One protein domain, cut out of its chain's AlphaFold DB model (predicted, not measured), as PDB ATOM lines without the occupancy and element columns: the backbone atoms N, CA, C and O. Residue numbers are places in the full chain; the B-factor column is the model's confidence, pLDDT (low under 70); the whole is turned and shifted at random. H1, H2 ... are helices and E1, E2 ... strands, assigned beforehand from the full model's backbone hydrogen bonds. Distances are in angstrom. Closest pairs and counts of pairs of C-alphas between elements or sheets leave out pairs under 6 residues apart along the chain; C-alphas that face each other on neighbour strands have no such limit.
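This is residues 19 to 46 and 60 to 136 of the 138 residues of an uncharacterized protein of Mammaliicoccus sciuri (UniProt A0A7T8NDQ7). Two small three-stranded sheets, set crosswise at a corner and not face to face, make the body: the end of E2 at Val 67 comes close to the edge strand E1 of the other sheet. H2 and H3 sit together at one end of the longest axis, while H1 and the E5 to E6 link are toward the other end. The 105 printed residues hold six named strands and three named helices, in the order E1 H1 E2 H2 H3 E3 E4 E5 E6, of mixed class; the sheets E1 - E3 - E6 and E2 - E5 - E4 are all antiparallel. The whole is compact, with a radius of gyration of the C-alphas of 13.5 A and spans of 39 by 31 by 24 A.

Residues 22 to 23 pair, antiparallel, with residues 105 to 106 of E4, residues 105 to 108. E1, residues 28 to 33, is the antiparallel neighbour of E3, residues 94 to 99, with N 31 and O 96 2.8 A apart. H1, residues 40 to 43, comes nearest to E2, residues 60 to 67, at the C-alphas of Met 43 and Met 62, 6.5 A apart. E2 bends by 67 degrees at residue 64, and its closest C-alpha to E1 is that of Val 67, 5.4 A from that of Lys 31. H2, residues 71 to 79, only grazes the sheet E1 E3 E6 with its residues 71 to 74; the C-alphas of Tyr 30 and Ile 71 are 6.8 A apart. H3, residues 83 to 89, touches H2, closest at the C-alphas of Leu 78 and Thr 85, 6.3 A, at a steep tilt of 48 degrees, opposite ways. E5, residues 118 to 123, is the inner strand between E2 and E4: N 120 and O 65 are 2.8 A apart, and so are N 105 and O 121. E4 and E5 form a hairpin. E6, residues 131 to 135, is the antiparallel neighbour of E3, with N 97 and O 131 2.8 A apart. Every O i to N i+4 pair is within hydrogen-bond range in H2, 2 of 3 are in H3, and H1 is too short for such a pair.

E1 begins at C-alpha 28 (174.599, 154.413, 168.831) and is 16.5 A long from first to last C-alpha. H1 measures 5.8 A, E2 16.2 A, H2 12.5 A and H3 10.1 A. E3 measures 17.2 A, E4 10.7 A and E5 16.8 A. E6, 12.3 A long, ends at C-alpha 135 (170.563, 171.012, 162.541).

The two C-alphas farthest apart are those of Lys 81 and Arg 125, 39.9 A. Residues 47 to 59 are not printed, and C-alphas 46 and 60 are 9.2 A apart across this cut. Of the links that are printed whole, none is long. Mean pLDDT of the printed part is 81.5; it is under 70 at residues 39 to 46, 60 to 64, 83 to 84 and 124 to 126.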
ATOM      1  N   LEU A  19     179.689 151.481 189.249       80.31
ATOM      2  CA  LEU A  19     179.754 150.010 189.179       80.31
ATOM      3  C   LEU A  19     178.547 149.382 188.468       80.31
ATOM      4  O   LEU A  19     178.657 148.310 187.885       80.31
ATOM      5  N   ASN A  20     177.400 150.058 188.506       83.31
ATOM      6  CA  ASN A  20     176.167 149.658 187.832       83.31
ATOM      7  C   ASN A  20     176.058 150.180 186.386       83.31
ATOM      8  O   ASN A  20     174.986 150.092 185.789       83.31
ATOM      9  N   SER A  21     177.122 150.763 185.827       87.50
ATOM     10  CA  SER A  21     177.146 151.190 184.427       87.50
ATOM     11  C   SER A  21     177.190 149.996 183.467       87.50
ATOM     12  O   SER A  21     177.723 148.930 183.774       87.50
ATOM     13  N   THR A  22     176.606 150.180 182.288       92.44
ATOM     14  CA  THR A  22     176.492 149.159 181.240       92.44
ATOM     15  C   THR A  22     177.537 149.389 180.150       92.44
ATOM     16  O   THR A  22     177.958 150.527 179.935       92.44
ATOM     17  N   GLU A  23     177.963 148.321 179.467       92.88
ATOM     18  CA  GLU A  23     178.834 148.424 178.288       92.88
ATOM     19  C   GLU A  23     178.182 149.266 177.195       92.88
ATOM     20  O   GLU A  23     177.038 149.029 176.820       92.88
ATOM     21  N   ALA A  24     178.924 150.238 176.674       91.56
ATOM     22  CA  ALA A  24     178.449 151.112 175.610       91.56
ATOM     23  C   ALA A  24     178.740 150.561 174.202       91.56
ATOM     24  O   ALA A  24     178.281 151.132 173.217       91.56
ATOM     25  N   SER A  25     179.507 149.473 174.097       91.00
ATOM     26  CA  SER A  25     179.870 148.852 172.821       91.00
ATOM     27  C   SER A  25     178.634 148.508 171.986       91.00
ATOM     28  O   SER A  25     177.697 147.908 172.515       91.00
ATOM     29  N   ASN A  26     178.667 148.800 170.684       89.75
ATOM     30  CA  ASN A  26     177.572 148.535 169.736       89.75
ATOM     31  C   ASN A  26     176.275 149.321 170.006       89.75
ATOM     32  O   ASN A  26     175.212 148.945 169.514       89.75
ATOM     33  N   ILE A  27     176.346 150.405 170.779       94.56
ATOM     34  CA  ILE A  27     175.226 151.328 170.978       94.56
ATOM     35  C   ILE A  27     175.523 152.620 170.228       94.56
ATOM     36  O   ILE A  27     176.606 153.187 170.366       94.56
ATOM     37  N   ILE A  28     174.543 153.096 169.464       95.00
ATOM     38  CA  ILE A  28     174.599 154.413 168.831       95.00
ATOM     39  C   ILE A  28     174.086 155.439 169.834       95.00
ATOM     40  O   ILE A  28     172.962 155.344 170.328       95.00
ATOM     41  N   PHE A  29     174.910 156.440 170.105       93.88
ATOM     42  CA  PHE A  29     174.566 157.568 170.954       93.88
ATOM     43  C   PHE A  29     174.396 158.826 170.119       93.88
ATOM     44  O   PHE A  29     175.012 158.981 169.067       93.88
ATOM     45  N   TYR A  30     173.605 159.760 170.638       93.25
ATOM     46  CA  TYR A  30     173.413 161.081 170.060       93.25
ATOM     47  C   TYR A  30     173.867 162.167 171.027       93.25
ATOM     48  O   TYR A  30     173.668 162.083 172.245       93.25
ATOM     49  N   LYS A  31     174.456 163.218 170.465       90.25
ATOM     50  CA  LYS A  31     174.980 164.365 171.197       90.25
ATOM     51  C   LYS A  31     174.604 165.659 170.502       90.25
ATOM     52  O   LYS A  31     174.648 165.754 169.280       90.25
ATOM     53  N   CYS A  32     174.260 166.658 171.304       89.56
ATOM     54  CA  CYS A  32     173.989 168.001 170.816       89.56
ATOM     55  C   CYS A  32     175.216 168.902 171.001       89.56
ATOM     56  O   CYS A  32     175.878 168.832 172.038       89.56
ATOM     57  N   SER A  33     175.480 169.765 170.022       87.75
ATOM     58  CA  SER A  33     176.562 170.757 170.040       87.75
ATOM     59  C   SER A  33     176.057 172.139 169.622       87.75
ATOM     60  O   SER A  33     175.020 172.265 168.967       87.75
ATOM     61  N   ASP A  34     176.797 173.176 170.000       86.50
ATOM     62  CA  ASP A  34     176.638 174.555 169.528       86.50
ATOM     63  C   ASP A  34     177.429 174.844 168.238       86.50
ATOM     64  O   ASP A  34     177.226 175.886 167.611       86.50
ATOM     65  N   THR A  35     178.305 173.919 167.840       84.94
ATOM     66  CA  THR A  35     179.202 173.995 166.680       84.94
ATOM     67  C   THR A  35     178.884 172.914 165.647       84.94
ATOM     68  O   THR A  35     178.450 171.813 165.991       84.94
ATOM     69  N   ASP A  36     179.099 173.240 164.372       81.25
ATOM     70  CA  ASP A  36     178.809 172.399 163.199       81.25
ATOM     71  C   ASP A  36     179.827 171.264 163.002       81.25
ATOM     72  O   ASP A  36     179.642 170.378 162.166       81.25
ATOM     73  N   LYS A  37     180.887 171.259 163.813       78.44
ATOM     74  CA  LYS A  37     181.891 170.205 163.888       78.44
ATOM     75  C   LYS A  37     182.145 169.875 165.349       78.44
ATOM     76  O   LYS A  37     182.569 170.735 166.112       78.44
ATOM     77  N   LEU A  38     181.926 168.617 165.718       72.62
ATOM     78  CA  LEU A  38     182.484 168.032 166.933       72.62
ATOM     79  C   LEU A  38     183.808 167.382 166.544       72.62
ATOM     80  O   LEU A  38     183.795 166.292 165.965       72.62
ATOM     81  N   PRO A  39     184.945 168.056 166.764       64.88
ATOM     82  CA  PRO A  39     186.217 167.449 166.434       64.88
ATOM     83  C   PRO A  39     186.457 166.244 167.360       64.88
ATOM     84  O   PRO A  39     185.944 166.194 168.477       64.88
ATOM     85  N   SER A  40     187.195 165.232 166.902       58.72
ATOM     86  CA  SER A  40     187.513 164.060 167.737       58.72
ATOM     87  C   SER A  40     188.337 164.451 168.969       58.72
ATOM     88  O   SER A  40     188.260 163.798 170.002       58.72
ATOM     89  N   ASP A  41     189.050 165.576 168.908       54.03
ATOM     90  CA  ASP A  41     189.750 166.206 170.028       54.03
ATOM     91  C   ASP A  41     188.809 166.961 170.998       54.03
ATOM     92  O   ASP A  41     189.239 167.386 172.064       54.03
ATOM     93  N   TYR A  42     187.498 167.042 170.726       51.47
ATOM     94  CA  TYR A  42     186.486 167.353 171.747       51.47
ATOM     95  C   TYR A  42     186.481 166.280 172.855       51.47
ATOM     96  O   TYR A  42     185.944 166.494 173.943       51.47
ATOM     97  N   MET A  43     187.090 165.120 172.574       51.91
ATOM     98  CA  MET A  43     187.411 164.058 173.527       51.91
ATOM     99  C   MET A  43     188.760 164.271 174.222       51.91
ATOM    100  O   MET A  43     189.143 163.411 175.016       51.91
ATOM    101  N   LEU A  44     189.491 165.364 173.935       46.84
ATOM    102  CA  LEU A  44     190.724 165.660 174.651       46.84
ATOM    103  C   LEU A  44     190.380 165.680 176.130       46.84
ATOM    104  O   LEU A  44     189.414 166.338 176.536       46.84
ATOM    105  N   PRO A  45     191.130 164.914 176.923       47.28
ATOM    106  CA  PRO A  45     190.758 164.676 178.287       47.28
ATOM    107  C   PRO A  45     190.471 165.995 179.011       47.28
ATOM    108  O   PRO A  45     191.279 166.925 178.969       47.28
ATOM    109  N   LEU A  46     189.397 166.046 179.804       47.03
ATOM    110  CA  LEU A  46     189.158 167.104 180.807       47.03
ATOM    111  C   LEU A  46     190.249 167.131 181.915       47.03
ATOM    112  O   LEU A  46     190.047 167.685 182.995       47.03
ATOM    113  N   CYS A  60     189.834 157.456 182.638       57.66
ATOM    114  CA  CYS A  60     188.630 157.978 182.000       57.66
ATOM    115  C   CYS A  60     188.997 159.214 181.160       57.66
ATOM    116  O   CYS A  60     189.407 160.234 181.715       57.66
ATOM    117  N   GLN A  61     188.897 159.111 179.833       59.59
ATOM    118  CA  GLN A  61     189.144 160.230 178.914       59.59
ATOM    119  C   GLN A  61     187.954 161.191 178.896       59.59
ATOM    120  O   GLN A  61     188.114 162.403 178.787       59.59
ATOM    121  N   MET A  62     186.754 160.642 179.078       66.50
ATOM    122  CA  MET A  62     185.514 161.398 179.172       66.50
ATOM    123  C   MET A  62     184.724 160.909 180.362       66.50
ATOM    124  O   MET A  62     184.265 159.768 180.352       66.50
ATOM    125  N   CYS A  63     184.516 161.763 181.356       68.19
ATOM    126  CA  CYS A  63     183.692 161.407 182.498       68.19
ATOM    127  C   CYS A  63     182.427 162.249 182.499       68.19
ATOM    128  O   CYS A  63     182.494 163.475 182.466       68.19
ATOM    129  N   GLY A  64     181.269 161.597 182.567       68.94
ATOM    130  CA  GLY A  64     180.044 162.307 182.904       68.94
ATOM    131  C   GLY A  64     179.335 163.013 181.743       68.94
ATOM    132  O   GLY A  64     178.565 163.934 182.002       68.94
ATOM    133  N   HIS A  65     179.556 162.636 180.478       80.06
ATOM    134  CA  HIS A  65     178.925 163.363 179.370       80.06
ATOM    135  C   HIS A  65     177.468 162.969 179.165       80.06
ATOM    136  O   HIS A  65     177.150 161.793 179.013       80.06
ATOM    137  N   SER A  66     176.607 163.977 179.054       85.75
ATOM    138  CA  SER A  66     175.226 163.810 178.615       85.75
ATOM    139  C   SER A  66     175.163 163.264 177.191       85.75
ATOM    140  O   SER A  66     175.735 163.853 176.268       85.75
ATOM    141  N   VAL A  67     174.434 162.168 177.023       90.62
ATOM    142  CA  VAL A  67     174.132 161.545 175.732       90.62
ATOM    143  C   VAL A  67     172.657 161.157 175.669       90.62
ATOM    144  O   VAL A  67     171.969 161.059 176.689       90.62
ATOM    145  N   PHE A  68     172.178 160.930 174.453       93.12
ATOM    146  CA  PHE A  68     170.843 160.420 174.164       93.12
ATOM    147  C   PHE A  68     170.951 159.089 173.428       93.12
ATOM    148  O   PHE A  68     171.899 158.880 172.675       93.12
ATOM    149  N   LEU A  69     169.966 158.213 173.610       93.94
ATOM    150  CA  LEU A  69     169.850 156.969 172.838       93.94
ATOM    151  C   LEU A  69     168.932 157.119 171.618       93.94
ATOM    152  O   LEU A  69     168.948 156.278 170.728       93.94
ATOM    153  N   ASN A  70     168.133 158.188 171.571       92.75
ATOM    154  CA  ASN A  70     167.184 158.450 170.497       92.75
ATOM    155  C   ASN A  70     167.100 159.961 170.204       92.75
ATOM    156  O   ASN A  70     167.079 160.791 171.115       92.75
ATOM    157  N   ILE A  71     167.021 160.322 168.923       91.25
ATOM    158  CA  ILE A  71     166.801 161.698 168.453       91.25
ATOM    159  C   ILE A  71     165.431 162.227 168.902       91.25
ATOM    160  O   ILE A  71     165.269 163.422 169.171       91.25
ATOM    161  N   GLU A  72     164.431 161.355 169.025       90.44
ATOM    162  CA  GLU A  72     163.104 161.730 169.517       90.44
ATOM    163  C   GLU A  72     163.173 162.300 170.936       90.44
ATOM    164  O   GLU A  72     162.475 163.265 171.237       90.44
ATOM    165  N   ASP A  73     164.067 161.791 171.792       88.81
ATOM    166  CA  ASP A  73     164.258 162.323 173.145       88.81
ATOM    167  C   ASP A  73     164.806 163.751 173.123       88.81
ATOM    168  O   ASP A  73     164.384 164.591 173.923       88.81
ATOM    169  N   ILE A  74     165.698 164.053 172.173       89.50
ATOM    170  CA  ILE A  74     166.206 165.410 171.937       89.50
ATOM    171  C   ILE A  74     165.044 166.317 171.525       89.50
ATOM    172  O   ILE A  74     164.822 167.368 172.126       89.50
ATOM    173  N   THR A  75     164.248 165.882 170.550       88.12
ATOM    174  CA  THR A  75     163.112 166.654 170.025       88.12
ATOM    175  C   THR A  75     162.054 166.902 171.104       88.12
ATOM    176  O   THR A  75     161.609 168.032 171.315       88.12
ATOM    177  N   ASN A  76     161.702 165.867 171.866       88.00
ATOM    178  CA  ASN A  76     160.762 165.942 172.982       88.00
ATOM    179  C   ASN A  76     161.260 166.884 174.079       88.00
ATOM    180  O   ASN A  76     160.483 167.673 174.622       88.00
ATOM    181  N   LEU A  77     162.556 166.837 174.399       86.25
ATOM    182  CA  LEU A  77     163.175 167.745 175.356       86.25
ATOM    183  C   LEU A  77     163.081 169.200 174.885       86.25
ATOM    184  O   LEU A  77     162.691 170.067 175.669       86.25
ATOM    185  N   LEU A  78     163.387 169.468 173.616       84.81
ATOM    186  CA  LEU A  78     163.298 170.806 173.038       84.81
ATOM    187  C   LEU A  78     161.843 171.300 172.984       84.81
ATOM    188  O   LEU A  78     161.581 172.474 173.230       84.81
ATOM    189  N   ASN A  79     160.861 170.432 172.762       85.56
ATOM    190  CA  ASN A  79     159.453 170.838 172.701       85.56
ATOM    191  C   ASN A  79     158.838 171.199 174.064       85.56
ATOM    192  O   ASN A  79     157.812 171.885 174.122       85.56
ATOM    193  N   LYS A  80     159.463 170.811 175.183       83.88
ATOM    194  CA  LYS A  80     158.978 171.177 176.522       83.88
ATOM    195  C   LYS A  80     159.054 172.688 176.744       83.88
ATOM    196  O   LYS A  80     160.118 173.306 176.660       83.88
ATOM    197  N   LYS A  81     157.932 173.287 177.148       73.81
ATOM    198  CA  LYS A  81     157.854 174.696 177.559       73.81
ATOM    199  C   LYS A  81     158.292 174.845 179.020       73.81
ATOM    200  O   LYS A  81     157.470 174.809 179.926       73.81
ATOM    201  N   SER A  82     159.591 175.024 179.256       77.62
ATOM    202  CA  SER A  82     160.136 175.335 180.584       77.62
ATOM    203  C   SER A  82     161.251 176.382 180.491       77.62
ATOM    204  O   SER A  82     161.878 176.546 179.444       77.62
ATOM    205  N   LYS A  83     161.517 177.116 181.581       69.06
ATOM    206  CA  LYS A  83     162.650 178.064 181.623       69.06
ATOM    207  C   LYS A  83     163.991 177.349 181.418       69.06
ATOM    208  O   LYS A  83     164.858 177.882 180.736       69.06
ATOM    209  N   LEU A  84     164.124 176.133 181.948       65.94
ATOM    210  CA  LEU A  84     165.332 175.317 181.838       65.94
ATOM    211  C   LEU A  84     165.587 174.872 180.389       65.94
ATOM    212  O   LEU A  84     166.699 175.003 179.883       65.94
ATOM    213  N   THR A  85     164.544 174.460 179.663       72.00
ATOM    214  CA  THR A  85     164.663 174.083 178.245       72.00
ATOM    215  C   THR A  85     164.948 175.262 177.320       72.00
ATOM    216  O   THR A  85     165.603 175.066 176.302       72.00
ATOM    217  N   LYS A  86     164.575 176.501 177.679       71.81
ATOM    218  CA  LYS A  86     165.021 177.696 176.931       71.81
ATOM    219  C   LYS A  86     166.544 177.858 176.952       71.81
ATOM    220  O   LYS A  86     167.129 178.202 175.929       71.81
ATOM    221  N   GLY A  87     167.182 177.581 178.091       72.75
ATOM    222  CA  GLY A  87     168.643 177.620 178.212       72.75
ATOM    223  C   GLY A  87     169.337 176.548 177.368       72.75
ATOM    224  O   GLY A  87     170.410 176.799 176.827       72.75
ATOM    225  N   VAL A  88     168.708 175.377 177.226       76.62
ATOM    226  CA  VAL A  88     169.178 174.290 176.354       76.62
ATOM    227  C   VAL A  88     169.011 174.657 174.878       76.62
ATOM    228  O   VAL A  88     169.969 174.554 174.118       76.62
ATOM    229  N   LYS A  89     167.839 175.178 174.485       76.88
ATOM    230  CA  LYS A  89     167.578 175.644 173.113       76.88
ATOM    231  C   LYS A  89     168.595 176.678 172.636       76.88
ATOM    232  O   LYS A  89     169.108 176.565 171.538       76.88
ATOM    233  N   GLY A  90     168.941 177.649 173.481       74.12
ATOM    234  CA  GLY A  90     169.917 178.680 173.114       74.12
ATOM    235  C   GLY A  90     171.343 178.161 172.886       74.12
ATOM    236  O   GLY A  90     172.166 178.893 172.345       74.12
ATOM    237  N   LYS A  91     171.649 176.928 173.310       81.56
ATOM    238  CA  LYS A  91     172.984 176.327 173.209       81.56
ATOM    239  C   LYS A  91     173.061 175.246 172.144       81.56
ATOM    240  O   LYS A  91     174.105 175.084 171.537       81.56
ATOM    241  N   TRP A  92     172.001 174.479 171.930       88.12
ATOM    242  CA  TRP A  92     172.053 173.355 171.001       88.12
ATOM    243  C   TRP A  92     171.613 173.778 169.608       88.12
ATOM    244  O   TRP A  92     170.511 174.292 169.420       88.12
ATOM    245  N   LYS A  93     172.497 173.539 168.642       89.12
ATOM    246  CA  LYS A  93     172.293 173.857 167.231       89.12
ATOM    247  C   LYS A  93     172.410 172.637 166.336       89.12
ATOM    248  O   LYS A  93     171.724 172.576 165.334       89.12
ATOM    249  N   TYR A  94     173.224 171.654 166.699       90.62
ATOM    250  CA  TYR A  94     173.510 170.511 165.835       90.62
ATOM    251  C   TYR A  94     173.418 169.200 166.608       90.62
ATOM    252  O   TYR A  94     173.763 169.154 167.790       90.62
ATOM    253  N   ILE A  95     172.970 168.145 165.931       92.19
ATOM    254  CA  ILE A  95     172.899 166.774 166.434       92.19
ATOM    255  C   ILE A  95     173.945 165.940 165.702       92.19
ATOM    256  O   ILE A  95     174.014 165.942 164.473       92.19
ATOM    257  N   PHE A  96     174.720 165.191 166.474       92.62
ATOM    258  CA  PHE A  96     175.693 164.228 165.983       92.62
ATOM    259  C   PHE A  96     175.399 162.857 166.575       92.62
ATOM    260  O   PHE A  96     174.930 162.770 167.711       92.62
ATOM    261  N   SER A  97     175.710 161.799 165.834       93.69
ATOM    262  CA  SER A  97     175.758 160.438 166.353       93.69
ATOM    263  C   SER A  97     177.195 159.959 166.509       93.69
ATOM    264  O   SER A  97     178.117 160.509 165.904       93.69
ATOM    265  N   PHE A  98     177.388 158.939 167.334       91.38
ATOM    266  CA  PHE A  98     178.637 158.195 167.420       91.38
ATOM    267  C   PHE A  98     178.386 156.789 167.961       91.38
ATOM    268  O   PHE A  98     177.444 156.567 168.728       91.38
ATOM    269  N   ASP A  99     179.253 155.853 167.587       91.94
ATOM    270  CA  ASP A  99     179.244 154.501 168.133       91.94
ATOM    271  C   ASP A  99     179.968 154.469 169.480       91.94
ATOM    272  O   ASP A  99     181.082 154.981 169.630       91.94
ATOM    273  N   GLY A 100     179.352 153.838 170.476       88.88
ATOM    274  CA  GLY A 100     180.007 153.588 171.747       88.88
ATOM    275  C   GLY A 100     181.192 152.641 171.578       88.88
ATOM    276  O   GLY A 100     181.058 151.533 171.056       88.88
ATOM    277  N   ALA A 101     182.364 153.071 172.046       86.44
ATOM    278  CA  ALA A 101     183.573 152.255 172.001       86.44
ATOM    279  C   ALA A 101     183.538 151.089 173.010       86.44
ATOM    280  O   ALA A 101     182.867 151.158 174.042       86.44
ATOM    281  N   ILE A 102     184.323 150.041 172.734       85.06
ATOM    282  CA  ILE A 102     184.420 148.813 173.551       85.06
ATOM    283  C   ILE A 102     184.759 149.098 175.011       85.06
ATOM    284  O   ILE A 102     184.184 148.501 175.910       85.06
ATOM    285  N   ASN A 103     185.663 150.040 175.250       83.19
ATOM    286  CA  ASN A 103     186.115 150.376 176.592       83.19
ATOM    287  C   ASN A 103     185.213 151.409 177.276       83.19
ATOM    288  O   ASN A 103     185.604 151.998 178.274       83.19
ATOM    289  N   SER A 104     184.031 151.693 176.731       87.50
ATOM    290  CA  SER A 104     183.155 152.756 177.222       87.50
ATOM    291  C   SER A 104     181.953 152.219 177.967       87.50
ATOM    292  O   SER A 104     181.462 151.123 177.715       87.50
ATOM    293  N   LYS A 105     181.445 153.045 178.870       90.19
ATOM    294  CA  LYS A 105     180.327 152.725 179.741       90.19
ATOM    295  C   LYS A 105     179.269 153.803 179.657       90.19
ATOM    296  O   LYS A 105     179.574 154.966 179.407       90.19
ATOM    297  N   PHE A 106     178.027 153.441 179.926       91.62
ATOM    298  CA  PHE A 106     176.945 154.405 180.062       91.62
ATOM    299  C   PHE A 106     175.964 153.986 181.157       91.62
ATOM    300  O   PHE A 106     175.926 152.831 181.579       91.62
ATOM    301  N   LEU A 107     175.190 154.942 181.655       90.69
ATOM    302  CA  LEU A 107     174.203 154.727 182.708       90.69
ATOM    303  C   LEU A 107     173.016 155.658 182.488       90.69
ATOM    304  O   LEU A 107     173.193 156.815 182.108       90.69
ATOM    305  N   HIS A 108     171.813 155.160 182.756       90.94
ATOM    306  CA  HIS A 108     170.618 155.994 182.819       90.94
ATOM    307  C   HIS A 108     170.676 156.885 184.061       90.94
ATOM    308  O   HIS A 108     170.707 156.398 185.190       90.94
ATOM    309  N   THR A 109     170.719 158.194 183.846       86.31
ATOM    310  CA  THR A 109     170.906 159.223 184.878       86.31
ATOM    311  C   THR A 109     169.820 160.286 184.715       86.31
ATOM    312  O   THR A 109     170.092 161.423 184.319       86.31
ATOM    313  N   PRO A 110     168.547 159.918 184.944       84.06
ATOM    314  CA  PRO A 110     167.408 160.769 184.639       84.06
ATOM    315  C   PRO A 110     167.483 162.087 185.404       84.06
ATOM    316  O   PRO A 110     167.631 162.106 186.623       84.06
ATOM    317  N   SER A 111     167.281 163.196 184.697       77.75
ATOM    318  CA  SER A 111     167.257 164.517 185.306       77.75
ATOM    319  C   SER A 111     165.847 165.048 185.560       77.75
ATOM    320  O   SER A 111     164.832 164.476 185.138       77.75
ATOM    321  N   LYS A 112     165.744 166.187 186.257       75.25
ATOM    322  CA  LYS A 112     164.468 166.921 186.372       75.25
ATOM    323  C   LYS A 112     163.938 167.342 184.995       75.25
ATOM    324  O   LYS A 112     162.729 167.321 184.778       75.25
ATOM    325  N   ILE A 113     164.835 167.672 184.064       74.94
ATOM    326  CA  ILE A 113     164.502 168.211 182.738       74.94
ATOM    327  C   ILE A 113     164.298 167.081 181.713       74.94
ATOM    328  O   ILE A 113     163.341 167.099 180.927       74.94
ATOM    329  N   ASN A 114     165.161 166.065 181.745       80.56
ATOM    330  CA  ASN A 114     165.139 164.935 180.828       80.56
ATOM    331  C   ASN A 114     165.126 163.601 181.592       80.56
ATOM    332  O   ASN A 114     166.146 163.156 182.109       80.56
ATOM    333  N   LYS A 115     163.966 162.937 181.613       85.31
ATOM    334  CA  LYS A 115     163.795 161.611 182.228       85.31
ATOM    335  C   LYS A 115     164.475 160.487 181.446       85.31
ATOM    336  O   LYS A 115     164.698 159.435 182.021       85.31
ATOM    337  N   GLN A 116     164.847 160.730 180.193       86.31
ATOM    338  CA  GLN A 116     165.626 159.817 179.355       86.31
ATOM    339  C   GLN A 116     167.079 160.279 179.227       86.31
ATOM    340  O   GLN A 116     167.713 160.115 178.191       86.31
ATOM    341  N   HIS A 117     167.602 160.948 180.253       86.19
ATOM    342  CA  HIS A 117     168.994 161.372 180.256       86.19
ATOM    343  C   HIS A 117     169.909 160.186 180.562       86.19
ATOM    344  O   HIS A 117     169.653 159.422 181.493       86.19
ATOM    345  N   TYR A 118     170.982 160.068 179.786       90.62
ATOM    346  CA  TYR A 118     172.035 159.093 180.002       90.62
ATOM    347  C   TYR A 118     173.368 159.809 180.145       90.62
ATOM    348  O   TYR A 118     173.628 160.833 179.509       90.62
ATOM    349  N   THR A 119     174.226 159.224 180.965       88.06
ATOM    350  CA  THR A 119     175.605 159.652 181.129       88.06
ATOM    351  C   THR A 119     176.522 158.623 180.490       88.06
ATOM    352  O   THR A 119     176.329 157.423 180.674       88.06
ATOM    353  N   TYR A 120     177.516 159.098 179.750       87.44
ATOM    354  CA  TYR A 120     178.511 158.298 179.049       87.44
ATOM    355  C   TYR A 120     179.915 158.558 179.600       87.44
ATOM    356  O   TYR A 120     180.281 159.702 179.903       87.44
ATOM    357  N   TRP A 121     180.694 157.482 179.701       85.88
ATOM    358  CA  TRP A 121     182.089 157.478 180.108       85.88
ATOM    359  C   TRP A 121     182.943 156.727 179.090       85.88
ATOM    360  O   TRP A 121     182.661 155.570 178.783       85.88
ATOM    361  N   HIS A 122     184.013 157.356 178.620       80.88
ATOM    362  CA  HIS A 122     184.947 156.762 177.663       80.88
ATOM    363  C   HIS A 122     186.301 156.493 178.318       80.88
ATOM    364  O   HIS A 122     186.837 157.358 179.018       80.88
ATOM    365  N   TYR A 123     186.861 155.314 178.053       73.62
ATOM    366  CA  TYR A 123     188.182 154.886 178.509       73.62
ATOM    367  C   TYR A 123     188.979 154.379 177.308       73.62
ATOM    368  O   TYR A 123     188.406 153.817 176.378       73.62
ATOM    369  N   GLY A 124     190.301 154.530 177.354       64.50
ATOM    370  CA  GLY A 124     191.193 154.100 176.274       64.50
ATOM    371  C   GLY A 124     191.563 155.226 175.311       64.50
ATOM    372  O   GLY A 124     191.291 156.390 175.573       64.50
ATOM    373  N   ARG A 125     192.264 154.877 174.229       64.38
ATOM    374  CA  ARG A 125     192.779 155.827 173.222       64.38
ATOM    375  C   ARG A 125     191.992 155.767 171.909       64.38
ATOM    376  O   ARG A 125     192.467 156.269 170.898       64.38
ATOM    377  N   ASP A 126     190.847 155.089 171.912       65.81
ATOM    378  CA  ASP A 126     190.057 154.883 170.703       65.81
ATOM    379  C   ASP A 126     189.327 156.180 170.354       65.81
ATOM    380  O   ASP A 126     188.442 156.624 171.084       65.81
ATOM    381  N   ASP A 127     189.681 156.785 169.223       71.06
ATOM    382  CA  ASP A 127     189.020 158.002 168.764       71.06
ATOM    383  C   ASP A 127     187.537 157.736 168.472       71.06
ATOM    384  O   ASP A 127     187.177 156.936 167.600       71.06
ATOM    385  N   ILE A 128     186.658 158.460 169.168       79.31
ATOM    386  CA  ILE A 128     185.229 158.473 168.861       79.31
ATOM    387  C   ILE A 128     185.007 159.310 167.602       79.31
ATOM    388  O   ILE A 128     185.346 160.495 167.544       79.31
ATOM    389  N   LYS A 129     184.391 158.694 166.591       85.31
ATOM    390  CA  LYS A 129     184.026 159.363 165.341       85.31
ATOM    391  C   LYS A 129     182.593 159.869 165.420       85.31
ATOM    392  O   LYS A 129     181.656 159.080 165.492       85.31
ATOM    393  N   TYR A 130     182.444 161.187 165.369       87.69
ATOM    394  CA  TYR A 130     181.142 161.836 165.300       87.69
ATOM    395  C   TYR A 130     180.666 161.940 163.855       87.69
ATOM    396  O   TYR A 130     181.409 162.364 162.969       87.69
ATOM    397  N   VAL A 131     179.403 161.596 163.630       91.69
ATOM    398  CA  VAL A 131     178.716 161.746 162.349       91.69
ATOM    399  C   VAL A 131     177.647 162.813 162.512       91.69
ATOM    400  O   VAL A 131     176.810 162.735 163.407       91.69
ATOM    401  N   TYR A 132     177.684 163.838 161.666       92.81
ATOM    402  CA  TYR A 132     176.641 164.858 161.637       92.81
ATOM    403  C   TYR A 132     175.304 164.238 161.216       92.81
ATOM    404  O   TYR A 132     175.245 163.520 160.218       92.81
ATOM    405  N   ILE A 133     174.242 164.539 161.964       93.88
ATOM    406  CA  ILE A 133     172.888 164.052 161.689       93.88
ATOM    407  C   ILE A 133     172.007 165.178 161.158       93.88
ATOM    408  O   ILE A 133     171.421 165.045 160.085       93.88
ATOM    409  N   SER A 134     171.880 166.272 161.910       92.31
ATOM    410  CA  SER A 134     170.983 167.368 161.545       92.31
ATOM    411  C   SER A 134     171.250 168.649 162.327       92.31
ATOM    412  O   SER A 134     171.909 168.659 163.369       92.31
ATOM    413  N   GLU A 135     170.701 169.751 161.820       91.88
ATOM    414  CA  GLU A 135     170.563 171.012 162.541       91.88
ATOM    415  C   GLU A 135     169.248 171.030 163.337       91.88
ATOM    416  O   GLU A 135     168.231 170.460 162.932       91.88
ATOM    417  N   ILE A 136     169.278 171.683 164.494       87.88
ATOM    418  CA  ILE A 136     168.134 171.906 165.369       87.88
ATOM    419  C   ILE A 136     167.473 173.212 164.938       87.88
ATOM    420  O   ILE A 136     167.944 174.302 165.263       87.88
TER     421      ILE A 136